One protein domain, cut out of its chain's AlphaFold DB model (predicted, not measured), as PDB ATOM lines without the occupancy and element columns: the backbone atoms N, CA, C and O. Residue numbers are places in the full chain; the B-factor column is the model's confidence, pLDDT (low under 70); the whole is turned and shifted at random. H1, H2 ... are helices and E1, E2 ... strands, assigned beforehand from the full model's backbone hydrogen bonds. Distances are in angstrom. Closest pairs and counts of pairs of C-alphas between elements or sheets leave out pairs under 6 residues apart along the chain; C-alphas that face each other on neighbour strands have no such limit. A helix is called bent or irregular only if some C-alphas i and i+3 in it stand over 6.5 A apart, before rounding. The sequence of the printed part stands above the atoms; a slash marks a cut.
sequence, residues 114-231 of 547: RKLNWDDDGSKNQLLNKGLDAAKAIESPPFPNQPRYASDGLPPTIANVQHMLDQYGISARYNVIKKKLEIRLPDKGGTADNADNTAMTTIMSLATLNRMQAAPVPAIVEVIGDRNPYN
ATOM      1  N   ARG A 114      79.016  98.147  63.557       35.19
ATOM      2  CA  ARG A 114      79.953  97.014  63.499       35.19
ATOM      3  C   ARG A 114      81.426  97.444  63.566       35.19
ATOM      4  O   ARG A 114      82.266  96.647  63.959       35.19
ATOM      5  N   LYS A 115      81.755  98.701  63.240       37.53
ATOM      6  CA  LYS A 115      83.096  99.292  63.438       37.53
ATOM      7  C   LYS A 115      83.316  99.811  64.862       37.53
ATOM      8  O   LYS A 115      84.457 100.052  65.251       37.53
ATOM      9  N   LEU A 116      82.247 100.000  65.639       39.19
ATOM     10  CA  LEU A 116      82.311 100.470  67.026       39.19
ATOM     11  C   LEU A 116      82.132  99.325  68.035       39.19
ATOM     12  O   LEU A 116      82.806  99.327  69.070       39.19
ATOM     13  N   ASN A 117      81.305  98.327  67.721       32.56
ATOM     14  CA  ASN A 117      81.086  97.126  68.523       32.56
ATOM     15  C   ASN A 117      82.205  96.098  68.295       32.56
ATOM     16  O   ASN A 117      82.391  95.596  67.194       32.56
ATOM     17  N   TRP A 118      82.944  95.783  69.363       42.72
ATOM     18  CA  TRP A 118      83.995  94.752  69.397       42.72
ATOM     19  C   TRP A 118      83.596  93.549  70.277       42.72
ATOM     20  O   TRP A 118      84.380  92.627  70.472       42.72
ATOM     21  N   ASP A 119      82.389  93.542  70.839       36.78
ATOM     22  CA  ASP A 119      81.992  92.557  71.849       36.78
ATOM     23  C   ASP A 119      81.554  91.211  71.225       36.78
ATOM     24  O   ASP A 119      80.441  90.752  71.455       36.78
ATOM     25  N   ASP A 120      82.457  90.580  70.463       36.53
ATOM     26  CA  ASP A 120      82.597  89.116  70.352       36.53
ATOM     27  C   ASP A 120      84.029  88.703  69.937       36.53
ATOM     28  O   ASP A 120      84.275  88.183  68.852       36.53
ATOM     29  N   ASP A 121      84.999  88.929  70.829       35.62
ATOM     30  CA  ASP A 121      86.256  88.152  70.844       35.62
ATOM     31  C   ASP A 121      86.474  87.472  72.211       35.62
ATOM     32  O   ASP A 121      87.573  87.086  72.603       35.62
ATOM     33  N   GLY A 122      85.379  87.290  72.966       34.38
ATOM     34  CA  GLY A 122      85.351  86.420  74.149       34.38
ATOM     35  C   GLY A 122      85.427  84.930  73.792       34.38
ATOM     36  O   GLY A 122      85.603  84.093  74.672       34.38
ATOM     37  N   SER A 123      85.320  84.612  72.501       31.86
ATOM     38  CA  SER A 123      85.083  83.272  71.968       31.86
ATOM     39  C   SER A 123      86.353  82.551  71.476       31.86
ATOM     40  O   SER A 123      86.243  81.470  70.898       31.86
ATOM     41  N   LYS A 124      87.560  83.113  71.686       35.78
ATOM     42  CA  LYS A 124      88.824  82.541  71.161       35.78
ATOM     43  C   LYS A 124      89.960  82.247  72.144       35.78
ATOM     44  O   LYS A 124      90.864  81.510  71.762       35.78
ATOM     45  N   ASN A 125      89.907  82.692  73.401       39.31
ATOM     46  CA  ASN A 125      90.907  82.306  74.412       39.31
ATOM     47  C   ASN A 125      90.385  81.220  75.363       39.31
ATOM     48  O   ASN A 125      90.201  81.430  76.558       39.31
ATOM     49  N   GLN A 126      90.207  80.012  74.813       32.72
ATOM     50  CA  GLN A 126      90.043  78.772  75.589       32.72
ATOM     51  C   GLN A 126      91.400  78.088  75.882       32.72
ATOM     52  O   GLN A 126      91.487  76.877  76.067       32.72
ATOM     53  N   LEU A 127      92.477  78.876  75.925       37.72
ATOM     54  CA  LEU A 127      93.822  78.496  76.348       37.72
ATOM     55  C   LEU A 127      94.399  79.663  77.165       37.72
ATOM     56  O   LEU A 127      94.310  80.794  76.704       37.72
ATOM     57  N   LEU A 128      94.995  79.343  78.325       45.00
ATOM     58  CA  LEU A 128      95.628  80.200  79.361       45.00
ATOM     59  C   LEU A 128      94.904  80.147  80.718       45.00
ATOM     60  O   LEU A 128      94.390  81.136  81.222       45.00
ATOM     61  N   ASN A 129      94.929  78.970  81.355       39.94
ATOM     62  CA  ASN A 129      94.520  78.791  82.758       39.94
ATOM     63  C   ASN A 129      95.747  78.753  83.700       39.94
ATOM     64  O   ASN A 129      95.862  77.900  84.582       39.94
ATOM     65  N   LYS A 130      96.731  79.617  83.422       50.00
ATOM     66  CA  LYS A 130      97.950  79.849  84.210       50.00
ATOM     67  C   LYS A 130      98.279  81.329  84.097       50.00
ATOM     68  O   LYS A 130      98.469  81.799  82.978       50.00
ATOM     69  N   GLY A 131      98.332  82.017  85.234       63.25
ATOM     70  CA  GLY A 131      98.453  83.469  85.236       63.25
ATOM     71  C   GLY A 131      99.762  83.983  84.636       63.25
ATOM     72  O   GLY A 131     100.744  83.237  84.568       63.25
ATOM     73  N   LEU A 132      99.793  85.263  84.248       74.56
ATOM     74  CA  LEU A 132     100.985  85.920  83.680       74.56
ATOM     75  C   LEU A 132     102.276  85.736  84.507       74.56
ATOM     76  O   LEU A 132     103.358  85.698  83.927       74.56
ATOM     77  N   ASP A 133     102.185  85.549  85.827       71.06
ATOM     78  CA  ASP A 133     103.338  85.271  86.703       71.06
ATOM     79  C   ASP A 133     104.044  83.933  86.391       71.06
ATOM     80  O   ASP A 133     105.207  83.737  86.740       71.06
ATOM     81  N   ALA A 134     103.353  83.008  85.718       74.75
ATOM     82  CA  ALA A 134     103.871  81.724  85.247       74.75
ATOM     83  C   ALA A 134     104.081  81.687  83.718       74.75
ATOM     84  O   ALA A 134     104.202  80.601  83.133       74.75
ATOM     85  N   ALA A 135     104.104  82.852  83.059       82.56
ATOM     86  CA  ALA A 135     104.339  82.967  81.625       82.56
ATOM     87  C   ALA A 135     105.705  82.387  81.220       82.56
ATOM     88  O   ALA A 135     106.717  82.545  81.904       82.56
ATOM     89  N   LYS A 136     105.738  81.732  80.058       86.56
ATOM     90  CA  LYS A 136     106.968  81.285  79.393       86.56
ATOM     91  C   LYS A 136     107.263  82.179  78.194       86.56
ATOM     92  O   LYS A 136     106.352  82.828  77.681       86.56
ATOM     93  N   ALA A 137     108.513  82.189  77.737       88.44
ATOM     94  CA  ALA A 137     108.870  82.801  76.461       88.44
ATOM     95  C   ALA A 137     108.078  82.159  75.304       88.44
ATOM     96  O   ALA A 137     107.750  80.971  75.345       88.44
ATOM     97  N   ILE A 138     107.755  82.958  74.291       88.31
ATOM     98  CA  ILE A 138     106.985  82.540  73.118       88.31
ATOM     99  C   ILE A 138     107.933  81.840  72.140       88.31
ATOM    100  O   ILE A 138     108.787  82.473  71.521       88.31
ATOM    101  N   GLU A 139     107.775  80.525  72.007       78.25
ATOM    102  CA  GLU A 139     108.581  79.685  71.108       78.25
ATOM    103  C   GLU A 139     107.904  79.462  69.744       78.25
ATOM    104  O   GLU A 139     108.585  79.324  68.729       78.25
ATOM    105  N   SER A 140     106.567  79.443  69.697       69.50
ATOM    106  CA  SER A 140     105.787  79.250  68.470       69.50
ATOM    107  C   SER A 140     104.389  79.885  68.586       69.50
ATOM    108  O   SER A 140     103.774  79.748  69.645       69.50
ATOM    109  N   PRO A 141     103.863  80.535  67.527       74.00
ATOM    110  CA  PRO A 141     104.553  80.833  66.272       74.00
ATOM    111  C   PRO A 141     105.651  81.900  66.477       74.00
ATOM    112  O   PRO A 141     105.545  82.733  67.385       74.00
ATOM    113  N   PRO A 142     106.722  81.873  65.662       84.00
ATOM    114  CA  PRO A 142     107.873  82.752  65.837       84.00
ATOM    115  C   PRO A 142     107.504  84.226  65.636       84.00
ATOM    116  O   PRO A 142     106.624  84.565  64.846       84.00
ATOM    117  N   PHE A 143     108.229  85.110  66.323       92.56
ATOM    118  CA  PHE A 143     108.050  86.559  66.220       92.56
ATOM    119  C   PHE A 143     108.157  87.074  64.765       92.56
ATOM    120  O   PHE A 143     109.085  86.667  64.055       92.56
ATOM    121  N   PRO A 144     107.280  88.001  64.320       93.69
ATOM    122  CA  PRO A 144     107.259  88.495  62.938       93.69
ATOM    123  C   PRO A 144     108.571  89.116  62.434       93.69
ATOM    124  O   PRO A 144     108.866  89.064  61.240       93.69
ATOM    125  N   ASN A 145     109.367  89.731  63.312       93.12
ATOM    126  CA  ASN A 145     110.672  90.291  62.974       93.12
ATOM    127  C   ASN A 145     111.767  89.606  63.797       93.12
ATOM    128  O   ASN A 145     111.934  89.870  64.985       93.12
ATOM    129  N   GLN A 146     112.520  88.726  63.145       91.31
ATOM    130  CA  GLN A 146     113.637  88.004  63.750       91.31
ATOM    131  C   GLN A 146     114.866  88.915  63.953       91.31
ATOM    132  O   GLN A 146     115.001  89.925  63.250       91.31
ATOM    133  N   PRO A 147     115.763  88.594  64.907       90.12
ATOM    134  CA  PRO A 147     117.030  89.304  65.061       90.12
ATOM    135  C   PRO A 147     117.932  89.115  63.833       90.12
ATOM    136  O   PRO A 147     117.794  88.148  63.083       90.12
ATOM    137  N   ARG A 148     118.886  90.034  63.627       85.50
ATOM    138  CA  ARG A 148     119.822  89.967  62.490       85.50
ATOM    139  C   ARG A 148     120.868  88.866  62.671       85.50
ATOM    140  O   ARG A 148     121.237  88.221  61.692       85.50
ATOM    141  N   TYR A 149     121.313  88.644  63.905       86.31
ATOM    142  CA  TYR A 149     122.181  87.536  64.292       86.31
ATOM    143  C   TYR A 149     121.571  86.772  65.473       86.31
ATOM    144  O   TYR A 149     120.884  87.352  66.307       86.31
ATOM    145  N   ALA A 150     121.849  85.469  65.586       77.62
ATOM    146  CA  ALA A 150     121.310  84.625  66.665       77.62
ATOM    147  C   ALA A 150     121.803  85.013  68.080       77.62
ATOM    148  O   ALA A 150     121.248  84.554  69.077       77.62
ATOM    149  N   SER A 151     122.849  85.840  68.163       79.62
ATOM    150  CA  SER A 151     123.357  86.467  69.388       79.62
ATOM    151  C   SER A 151     122.515  87.646  69.877       79.62
ATOM    152  O   SER A 151     122.616  88.011  71.048       79.62
ATOM    153  N   ASP A 152     121.739  88.272  68.993       84.56
ATOM    154  CA  ASP A 152     121.061  89.529  69.291       84.56
ATOM    155  C   ASP A 152     119.727  89.273  70.006       84.56
ATOM    156  O   ASP A 152     119.068  88.247  69.818       84.56
ATOM    157  N   GLY A 153     119.294  90.247  70.808       86.75
ATOM    158  CA  GLY A 153     117.927  90.274  71.319       86.75
ATOM    159  C   GLY A 153     116.907  90.464  70.191       86.75
ATOM    160  O   GLY A 153     117.211  91.051  69.150       86.75
ATOM    161  N   LEU A 154     115.673  90.007  70.413       92.25
ATOM    162  CA  LEU A 154     114.573  90.271  69.487       92.25
ATOM    163  C   LEU A 154     114.369  91.796  69.366       92.25
ATOM    164  O   LEU A 154     114.322  92.494  70.387       92.25
ATOM    165  N   PRO A 155     114.251  92.354  68.148       93.62
ATOM    166  CA  PRO A 155     114.065  93.786  67.992       93.62
ATOM    167  C   PRO A 155     112.675  94.178  68.524       93.62
ATOM    168  O   PRO A 155     111.686  93.548  68.140       93.62
ATOM    169  N   PRO A 156     112.551  95.217  69.372       94.31
ATOM    170  CA  PRO A 156     111.258  95.712  69.831       94.31
ATOM    171  C   PRO A 156     110.591  96.506  68.698       94.31
ATOM    172  O   PRO A 156     110.605  97.734  68.674       94.31
ATOM    173  N   THR A 157     110.053  95.802  67.704       95.69
ATOM    174  CA  THR A 157     109.241  96.390  66.633       95.69
ATOM    175  C   THR A 157     107.771  96.424  67.044       95.69
ATOM    176  O   THR A 157     107.340  95.665  67.912       95.69
ATOM    177  N   ILE A 158     106.966  97.258  66.378       95.44
ATOM    178  CA  ILE A 158     105.513  97.292  66.612       95.44
ATOM    179  C   ILE A 158     104.886  95.909  66.367       95.44
ATOM    180  O   ILE A 158     104.038  95.487  67.145       95.44
ATOM    181  N   ALA A 159     105.335  95.179  65.340       95.94
ATOM    182  CA  ALA A 159     104.833  93.840  65.037       95.94
ATOM    183  C   ALA A 159     105.215  92.806  66.112       95.94
ATOM    184  O   ALA A 159     104.380  91.993  66.493       95.94
ATOM    185  N   ASN A 160     106.443  92.856  66.641       95.81
ATOM    186  CA  ASN A 160     106.883  91.940  67.696       95.81
ATOM    187  C   ASN A 160     106.194  92.208  69.038       95.81
ATOM    188  O   ASN A 160     105.807  91.263  69.721       95.81
ATOM    189  N   VAL A 161     106.013  93.479  69.410       96.38
ATOM    190  CA  VAL A 161     105.291  93.832  70.640       96.38
ATOM    191  C   VAL A 161     103.807  93.493  70.506       96.38
ATOM    192  O   VAL A 161     103.265  92.902  71.430       96.38
ATOM    193  N   GLN A 162     103.165  93.771  69.363       95.38
ATOM    194  CA  GLN A 162     101.783  93.343  69.103       95.38
ATOM    195  C   GLN A 162     101.640  91.823  69.257       95.38
ATOM    196  O   GLN A 162     100.827  91.372  70.057       95.38
ATOM    197  N   HIS A 163     102.502  91.050  68.585       94.75
ATOM    198  CA  HIS A 163     102.521  89.588  68.683       94.75
ATOM    199  C   HIS A 163     102.655  89.106  70.131       94.75
ATOM    200  O   HIS A 163     101.916  88.231  70.569       94.75
ATOM    201  N   MET A 164     103.556  89.718  70.905       95.25
ATOM    202  CA  MET A 164     103.723  89.409  72.325       95.25
ATOM    203  C   MET A 164     102.445  89.663  73.137       95.25
ATOM    204  O   MET A 164     102.070  88.827  73.954       95.25
ATOM    205  N   LEU A 165     101.787  90.809  72.932       93.75
ATOM    206  CA  LEU A 165     100.545  91.142  73.630       93.75
ATOM    207  C   LEU A 165      99.439  90.134  73.286       93.75
ATOM    208  O   LEU A 165      98.803  89.607  74.198       93.75
ATOM    209  N   ASP A 166      99.283  89.802  72.003       92.12
ATOM    210  CA  ASP A 166      98.270  88.859  71.517       92.12
ATOM    211  C   ASP A 166      98.482  87.448  72.098       92.12
ATOM    212  O   ASP A 166      97.542  86.844  72.617       92.12
ATOM    213  N   GLN A 167      99.722  86.936  72.092       91.88
ATOM    214  CA  GLN A 167     100.058  85.613  72.645       91.88
ATOM    215  C   GLN A 167      99.866  85.513  74.169       91.88
ATOM    216  O   GLN A 167      99.588  84.426  74.676       91.88
ATOM    217  N   TYR A 168      99.985  86.621  74.906       90.88
ATOM    218  CA  TYR A 168      99.692  86.674  76.345       90.88
ATOM    219  C   TYR A 168      98.262  87.142  76.665       90.88
ATOM    220  O   TYR A 168      97.946  87.380  77.829       90.88
ATOM    221  N   GLY A 169      97.384  87.291  75.664       89.19
ATOM    222  CA  GLY A 169      95.993  87.716  75.865       89.19
ATOM    223  C   GLY A 169      95.836  89.138  76.422       89.19
ATOM    224  O   GLY A 169      94.818  89.449  77.044       89.19
ATOM    225  N   ILE A 170      96.839  90.001  76.233       91.38
ATOM    226  CA  ILE A 170      96.848  91.385  76.709       91.38
ATOM    227  C   ILE A 170      96.286  92.294  75.615       91.38
ATOM    228  O   ILE A 170      96.823  92.352  74.515       91.38
ATOM    229  N   SER A 171      95.254  93.084  75.922       91.12
ATOM    230  CA  SER A 171      94.725  94.078  74.977       91.12
ATOM    231  C   SER A 171      95.081  95.499  75.409       91.12
ATOM    232  O   SER A 171      94.691  95.920  76.501       91.12
ATOM    233  N   ALA A 172      95.740  96.259  74.534       91.69
ATOM    234  CA  ALA A 172      95.985  97.692  74.692       91.69
ATOM    235  C   ALA A 172      95.074  98.488  73.741       91.69
ATOM    236  O   ALA A 172      94.991  98.177  72.552       91.69
ATOM    237  N   ARG A 173      94.355  99.492  74.258       92.44
ATOM    238  CA  ARG A 173      93.400 100.312  73.488       92.44
ATOM    239  C   ARG A 173      93.414 101.756  73.956       92.44
ATOM    240  O   ARG A 173      93.647 102.030  75.127       92.44
ATOM    241  N   TYR A 174      93.095 102.686  73.070       92.00
ATOM    242  CA  TYR A 174      93.035 104.102  73.415       92.00
ATOM    243  C   TYR A 174      91.593 104.551  73.697       92.00
ATOM    244  O   TYR A 174      90.730 104.501  72.822       92.00
ATOM    245  N   ASN A 175      91.311 105.025  74.911       93.19
ATOM    246  CA  ASN A 175      90.013 105.596  75.268       93.19
ATOM    247  C   ASN A 175      89.959 107.076  74.847       93.19
ATOM    248  O   ASN A 175      90.639 107.924  75.434       93.19
ATOM    249  N   VAL A 176      89.120 107.405  73.856       92.06
ATOM    250  CA  VAL A 176      89.032 108.770  73.295       92.06
ATOM    251  C   VAL A 176      88.312 109.782  74.196       92.06
ATOM    252  O   VAL A 176      88.439 110.982  73.957       92.06
ATOM    253  N   ILE A 177      87.570 109.317  75.210       93.38
ATOM    254  CA  ILE A 177      86.924 110.169  76.221       93.38
ATOM    255  C   ILE A 177      87.922 110.475  77.336       93.38
ATOM    256  O   ILE A 177      88.223 111.638  77.584       93.38
ATOM    257  N   LYS A 178      88.521 109.437  77.942       91.31
ATOM    258  CA  LYS A 178      89.548 109.613  78.985       91.31
ATOM    259  C   LYS A 178      90.872 110.174  78.459       91.31
ATOM    260  O   LYS A 178      91.708 110.556  79.270       91.31
ATOM    261  N   LYS A 179      91.078 110.205  77.134       89.38
ATOM    262  CA  LYS A 179      92.337 110.606  76.476       89.38
ATOM    263  C   LYS A 179      93.520 109.847  77.087       89.38
ATOM    264  O   LYS A 179      94.515 110.439  77.500       89.38
ATOM    265  N   LYS A 180      93.381 108.521  77.182       88.50
ATOM    266  CA  LYS A 180      94.320 107.640  77.887       88.50
ATOM    267  C   LYS A 180      94.406 106.271  77.212       88.50
ATOM    268  O   LYS A 180      93.417 105.779  76.673       88.50
ATOM    269  N   LEU A 181      95.589 105.667  77.269       90.38
ATOM    270  CA  LEU A 181      95.795 104.248  77.002       90.38
ATOM    271  C   LEU A 181      95.169 103.425  78.141       90.38
ATOM    272  O   LEU A 181      95.467 103.676  79.306       90.38
ATOM    273  N   GLU A 182      94.321 102.457  77.810       89.88
ATOM    274  CA  GLU A 182      93.806 101.448  78.737       89.88
ATOM    275  C   GLU A 182      94.382 100.079  78.354       89.88
ATOM    276  O   GLU A 182      94.355  99.682  77.183       89.88
ATOM    277  N   ILE A 183      94.903  99.356  79.345       90.00
ATOM    278  CA  ILE A 183      95.512  98.034  79.172       90.00
ATOM    279  C   ILE A 183      94.719  97.021  79.997       90.00
ATOM    280  O   ILE A 183      94.486  97.212  81.190       90.00
ATOM    281  N   ARG A 184      94.312  95.918  79.365       88.50
ATOM    282  CA  ARG A 184      93.664  94.783  80.027       88.50
ATOM    283  C   ARG A 184      94.604  93.586  80.011       88.50
ATOM    284  O   ARG A 184      94.915  93.072  78.941       88.50
ATOM    285  N   LEU A 185      95.002  93.143  81.200       86.62
ATOM    286  CA  LEU A 185      95.633  91.843  81.428       86.62
ATOM    287  C   LEU A 185      94.544  90.756  81.584       86.62
ATOM    288  O   LEU A 185      93.444  91.094  82.048       86.62
ATOM    289  N   PRO A 186      94.817  89.485  81.231       79.12
ATOM    290  CA  PRO A 186      93.900  88.368  81.478       79.12
ATOM    291  C   PRO A 186      93.657  88.144  82.979       79.12
ATOM    292  O   PRO A 186      92.505  88.117  83.416       79.12
ATOM    293  N   ASP A 187      94.724  88.083  83.781       67.38
ATOM    294  CA  ASP A 187      94.662  87.797  85.217       67.38
ATOM    295  C   ASP A 187      94.749  89.087  86.041       67.38
ATOM    296  O   ASP A 187      95.801  89.721  86.162       67.38
ATOM    297  N   LYS A 188      93.630  89.511  86.635       59.09
ATOM    298  CA  LYS A 188      93.609  90.690  87.514       59.09
ATOM    299  C   LYS A 188      94.097  90.345  88.924       59.09
ATOM    300  O   LYS A 188      93.296  89.975  89.775       59.09
ATOM    301  N   GLY A 189      95.392  90.548  89.169       47.56
ATOM    302  CA  GLY A 189      96.035  90.421  90.489       47.56
ATOM    303  C   GLY A 189      96.465  91.741  91.154       47.56
ATOM    304  O   GLY A 189      97.250  91.709  92.095       47.56
ATOM    305  N   GLY A 190      96.014  92.904  90.666       54.38
ATOM    306  CA  GLY A 190      96.457  94.226  91.145       54.38
ATOM    307  C   GLY A 190      95.328  95.117  91.675       54.38
ATOM    308  O   GLY A 190      94.167  94.957  91.294       54.38
ATOM    309  N   THR A 191      95.677  96.092  92.523       57.28
ATOM    310  CA  THR A 191      94.750  97.145  92.967       57.28
ATOM    311  C   THR A 191      94.378  98.074  91.808       57.28
ATOM    312  O   THR A 191      95.166  98.289  90.884       57.28
ATOM    313  N   ALA A 192      93.172  98.648  91.850       61.47
ATOM    314  CA  ALA A 192      92.708  99.577  90.819       61.47
ATOM    315  C   ALA A 192      93.587 100.841  90.729       61.47
ATOM    316  O   ALA A 192      93.802 101.363  89.637       61.47
ATOM    317  N   ASP A 193      94.139 101.278  91.862       58.25
ATOM    318  CA  ASP A 193      94.816 102.571  92.025       58.25
ATOM    319  C   ASP A 193      96.151 102.678  91.272       58.25
ATOM    320  O   ASP A 193      96.568 103.774  90.905       58.25
ATOM    321  N   ASN A 194      96.821 101.546  91.012       69.75
ATOM    322  CA  ASN A 194      98.106 101.499  90.299       69.75
ATOM    323  C   ASN A 194      98.065 100.611  89.037       69.75
ATOM    324  O   ASN A 194      99.111 100.263  88.484       69.75
ATOM    325  N   ALA A 195      96.865 100.230  88.580       75.94
ATOM    326  CA  ALA A 195      96.667  99.201  87.559       75.94
ATOM    327  C   ALA A 195      97.440  99.457  86.251       75.94
ATOM    328  O   ALA A 195      98.015  98.520  85.702       75.94
ATOM    329  N   ASP A 196      97.511 100.704  85.773       79.06
ATOM    330  CA  ASP A 196      98.187 101.032  84.506       79.06
ATOM    331  C   ASP A 196      99.716 100.928  84.600       79.06
ATOM    332  O   ASP A 196     100.360 100.394  83.695       79.06
ATOM    333  N   ASN A 197     100.305 101.395  85.709       82.62
ATOM    334  CA  ASN A 197     101.746 101.283  85.952       82.62
ATOM    335  C   ASN A 197     102.149  99.815  86.124       82.62
ATOM    336  O   ASN A 197     103.148  99.375  85.551       82.62
ATOM    337  N   THR A 198     101.349  99.046  86.873       85.19
ATOM    338  CA  THR A 198     101.527  97.597  87.013       85.19
ATOM    339  C   THR A 198     101.446  96.918  85.647       85.19
ATOM    340  O   THR A 198     102.376  96.207  85.282       85.19
ATOM    341  N   ALA A 199     100.414  97.197  84.843       88.12
ATOM    342  CA  ALA A 199     100.247  96.590  83.524       88.12
ATOM    343  C   ALA A 199     101.406  96.911  82.565       88.12
ATOM    344  O   ALA A 199     101.909  96.009  81.896       88.12
ATOM    345  N   MET A 200     101.883  98.160  82.537       91.00
ATOM    346  CA  MET A 200     103.051  98.526  81.729       91.00
ATOM    347  C   MET A 200     104.326  97.817  82.213       91.00
ATOM    348  O   MET A 200     105.099  97.309  81.401       91.00
ATOM    349  N   THR A 201     104.519  97.710  83.530       90.25
ATOM    350  CA  THR A 201     105.666  97.001  84.127       90.25
ATOM    351  C   THR A 201     105.631  95.505  83.798       90.25
ATOM    352  O   THR A 201     106.653  94.937  83.411       90.25
ATOM    353  N   THR A 202     104.454  94.871  83.858       90.56
ATOM    354  CA  THR A 202     104.250  93.476  83.433       90.56
ATOM    355  C   THR A 202     104.601  93.290  81.956       90.56
ATOM    356  O   THR A 202     105.346  92.370  81.625       90.56
ATOM    357  N   ILE A 203     104.158  94.183  81.063       93.00
ATOM    358  CA  ILE A 203     104.500  94.124  79.631       93.00
ATOM    359  C   ILE A 203     106.015  94.275  79.401       93.00
ATOM    360  O   ILE A 203     106.588  93.543  78.596       93.00
ATOM    361  N   MET A 204     106.692  95.176  80.120       94.56
ATOM    362  CA  MET A 204     108.153  95.335  80.044       94.56
ATOM    363  C   MET A 204     108.912  94.100  80.564       94.56
ATOM    364  O   MET A 204     109.949  93.727  80.005       94.56
ATOM    365  N   SER A 205     108.382  93.433  81.594       92.56
ATOM    366  CA  SER A 205     108.904  92.157  82.094       92.56
ATOM    367  C   SER A 205     108.753  91.045  81.047       92.56
ATOM    368  O   SER A 205     109.733  90.385  80.702       92.56
ATOM    369  N   LEU A 206     107.569  90.912  80.438       93.25
ATOM    370  CA  LEU A 206     107.305  89.953  79.357       93.25
ATOM    371  C   LEU A 206     108.172  90.220  78.115       93.25
ATOM    372  O   LEU A 206     108.660  89.277  77.494       93.25
ATOM    373  N   ALA A 207     108.445  91.483  77.779       94.88
ATOM    374  CA  ALA A 207     109.384  91.823  76.709       94.88
ATOM    375  C   ALA A 207     110.801  91.321  77.026       94.88
ATOM    376  O   ALA A 207     111.440  90.693  76.182       94.88
ATOM    377  N   THR A 208     111.253  91.515  78.267       94.25
ATOM    378  CA  THR A 208     112.562  91.039  78.742       94.25
ATOM    379  C   THR A 208     112.642  89.505  78.742       94.25
ATOM    380  O   THR A 208     113.639  88.947  78.284       94.25
ATOM    381  N   LEU A 209     111.575  88.813  79.162       93.19
ATOM    382  CA  LEU A 209     111.442  87.348  79.095       93.19
ATOM    383  C   LEU A 209     111.596  86.820  77.657       93.19
ATOM    384  O   LEU A 209     112.247  85.802  77.432       93.19
ATOM    385  N   ASN A 210     111.060  87.553  76.678       92.62
ATOM    386  CA  ASN A 210     111.197  87.271  75.246       92.62
ATOM    387  C   ASN A 210     112.459  87.893  74.617       92.62
ATOM    388  O   ASN A 210     112.527  88.058  73.403       92.62
ATOM    389  N   ARG A 211     113.475  88.240  75.419       92.94
ATOM    390  CA  ARG A 211     114.764  88.805  74.967       92.94
ATOM    391  C   ARG A 211     114.643  90.090  74.128       92.94
ATOM    392  O   ARG A 211     115.553  90.398  73.361       92.94
ATOM    393  N   MET A 212     113.555  90.845  74.268       94.50
ATOM    394  CA  MET A 212     113.407  92.180  73.686       94.50
ATOM    395  C   MET A 212     113.932  93.252  74.644       94.50
ATOM    396  O   MET A 212     113.797  93.148  75.863       94.50
ATOM    397  N   GLN A 213     114.491  94.332  74.096       93.81
ATOM    398  CA  GLN A 213     114.844  95.506  74.894       93.81
ATOM    399  C   GLN A 213     113.563  96.179  75.415       93.81
ATOM    400  O   GLN A 213     112.731  96.616  74.624       93.81
ATOM    401  N   ALA A 214     113.414  96.309  76.736       93.94
ATOM    402  CA  ALA A 214     112.190  96.840  77.344       93.94
ATOM    403  C   ALA A 214     111.991  98.362  77.167       93.94
ATOM    404  O   ALA A 214     110.858  98.834  77.163       93.94
ATOM    405  N   ALA A 215     113.065  99.147  77.014       93.94
ATOM    406  CA  ALA A 215     112.988 100.615  77.029       93.94
ATOM    407  C   ALA A 215     112.103 101.249  75.924       93.94
ATOM    408  O   ALA A 215     111.405 102.214  76.231       93.94
ATOM    409  N   PRO A 216     112.059 100.741  74.672       94.75
ATOM    410  CA  PRO A 216     111.149 101.261  73.643       94.75
ATOM    411  C   PRO A 216     109.689 100.805  73.803       94.75
ATOM    412  O   PRO A 216     108.799 101.388  73.183       94.75
ATOM    413  N   VAL A 217     109.429  99.765  74.604       95.38
ATOM    414  CA  VAL A 217     108.132  99.069  74.642       95.38
ATOM    415  C   VAL A 217     106.966  99.985  75.034       95.38
ATOM    416  O   VAL A 217     105.974  99.949  74.311       95.38
ATOM    417  N   PRO A 218     107.045 100.863  76.058       93.88
ATOM    418  CA  PRO A 218     105.918 101.730  76.415       93.88
ATOM    419  C   PRO A 218     105.412 102.602  75.256       93.88
ATOM    420  O   PRO A 218     104.213 102.628  74.991       93.88
ATOM    421  N   ALA A 219     106.320 103.227  74.499       92.38
ATOM    422  CA  ALA A 219     105.963 104.044  73.337       92.38
ATOM    423  C   ALA A 219     105.364 103.208  72.187       92.38
ATOM    424  O   ALA A 219     104.518 103.683  71.433       92.38
ATOM    425  N   ILE A 220     105.772 101.943  72.056       95.38
ATOM    426  CA  ILE A 220     105.198 101.015  71.074       95.38
ATOM    427  C   ILE A 220     103.785 100.588  71.486       95.38
ATOM    428  O   ILE A 220     102.897 100.540  70.636       95.38
ATOM    429  N   VAL A 221     103.548 100.327  72.775       94.44
ATOM    430  CA  VAL A 221     102.213 100.001  73.305       94.44
ATOM    431  C   VAL A 221     101.263 101.201  73.174       94.44
ATOM    432  O   VAL A 221     100.093 101.006  72.851       94.44
ATOM    433  N   GLU A 222     101.751 102.438  73.327       91.56
ATOM    434  CA  GLU A 222     100.976 103.647  73.002       91.56
ATOM    435  C   GLU A 222     100.533 103.665  71.529       91.56
ATOM    436  O   GLU A 222      99.347 103.850  71.262       91.56
ATOM    437  N   VAL A 223     101.440 103.398  70.578       92.62
ATOM    438  CA  VAL A 223     101.111 103.320  69.138       92.62
ATOM    439  C   VAL A 223     100.137 102.177  68.826       92.62
ATOM    440  O   VAL A 223      99.247 102.340  67.993       92.62
ATOM    441  N   ILE A 224     100.274 101.026  69.489       93.69
ATOM    442  CA  ILE A 224      99.327  99.904  69.376       93.69
ATOM    443  C   ILE A 224      97.935 100.322  69.872       93.69
ATOM    444  O   ILE A 224      96.941 100.101  69.181       93.69
ATOM    445  N   GLY A 225      97.860 100.974  71.034       91.94
ATOM    446  CA  GLY A 225      96.601 101.451  71.596       91.94
ATOM    447  C   GLY A 225      95.925 102.517  70.735       91.94
ATOM    448  O   GLY A 225      94.713 102.447  70.537       91.94
ATOM    449  N   ASP A 226      96.690 103.468  70.192       88.88
ATOM    450  CA  ASP A 226      96.189 104.563  69.346       88.88
ATOM    451  C   ASP A 226      95.666 104.074  67.982       88.88
ATOM    452  O   ASP A 226      94.709 104.629  67.448       88.88
ATOM    453  N   ARG A 227      96.199 102.954  67.465       91.81
ATOM    454  CA  ARG A 227      95.632 102.221  66.313       91.81
ATOM    455  C   ARG A 227      94.308 101.516  66.619       91.81
ATOM    456  O   ARG A 227      93.596 101.143  65.691       91.81
ATOM    457  N   ASN A 228      93.972 101.334  67.895       89.94
ATOM    458  CA  ASN A 228      92.729 100.715  68.356       89.94
ATOM    459  C   ASN A 228      91.943 101.668  69.285       89.94
ATOM    460  O   ASN A 228      91.702 101.344  70.460       89.94
ATOM    461  N   PRO A 229      91.551 102.860  68.790       91.19
ATOM    462  CA  PRO A 229      90.824 103.828  69.583       91.19
ATOM    463  C   PRO A 229      89.387 103.351  69.794       91.19
ATOM    464  O   PRO A 229      88.781 102.711  68.933       91.19
ATOM    465  N   TYR A 230      88.803 103.686  70.938       92.56
ATOM    466  CA  TYR A 230      87.397 103.423  71.197       92.56
ATOM    467  C   TYR A 230      86.751 104.532  72.022       92.56
ATOM    468  O   TYR A 230      87.388 105.184  72.853       92.56
ATOM    469  N   ASN A 231      85.451 104.720  71.803       94.62
ATOM    470  CA  ASN A 231      84.619 105.606  72.599       94.62
ATOM    471  C   ASN A 231      83.642 104.764  73.449       94.62
ATOM    472  O   ASN A 231      82.737 104.149  72.877       94.62
TER     473      ASN A 231
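Overview. This is residues 114 to 231 of the 547 residues of an uncharacterized protein of Rhodoferax sp. AJA081-3 (UniProt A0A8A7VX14). Three short-to-medium helices, H1, H2 and H3, cross one another in a small core, and the strand hairpin E1 and E2 sits at one end of it, with H3 and part of H2 packed on the hairpin. A long stretch with no named element, residues 114 to 157, runs round the outside, and its residues 119 to 124 stick out. The printed part has 118 residues, under half of them in named elements, in the order H1, E1, E2, H2, H3; the two-stranded sheet E1 - E2 is antiparallel and the class is mixed, helices and strands. The whole is compact, with a radius of gyration of the C-alphas of 14.6 A and spans of 44 by 32 by 29 A.

Along the chain. H1, residues 158 to 167, begins at C-alpha (105.513, 97.292, 66.612) and is 14.2 A long. E1 is residues 171 to 175, 12.4 A, and E2 residues 180 to 184, 13.1 A. H2, residues 192 to 209, is 25.3 A long; it is irregular, with C-alphas 193 and 196 8.4 A apart, and has a kink of 30 degrees near residue 199. H3, residues 217 to 226, 14.2 A, ends at C-alpha (96.189, 104.563, 69.346).

Arrangement. H1 and H3 touch, closest at the C-alphas of Ile 158 and Ile 220, 5.8 A, about perpendicular at 83 degrees. H2 touches H3 with residues 200 to 207 alone, closest at the C-alphas of Met 204 and Val 217, 6.6 A, at a steep tilt of 62 degrees, opposite ways. The hairpin E1 and E2 has N 173 and O 182 within hydrogen-bond range at 2.9 A. Every O i to N i+4 pair is within range in H1 and H3, and 12 of 14 in H2.

Size, cuts and confidence. The C-alphas of Arg 114 and Ser 151, the two farthest apart, are 45.1 A apart. The printed part has no cut, and no link between named elements is long. The pLDDT is under 70 at residues 114 to 131, 140 and 187 to 194.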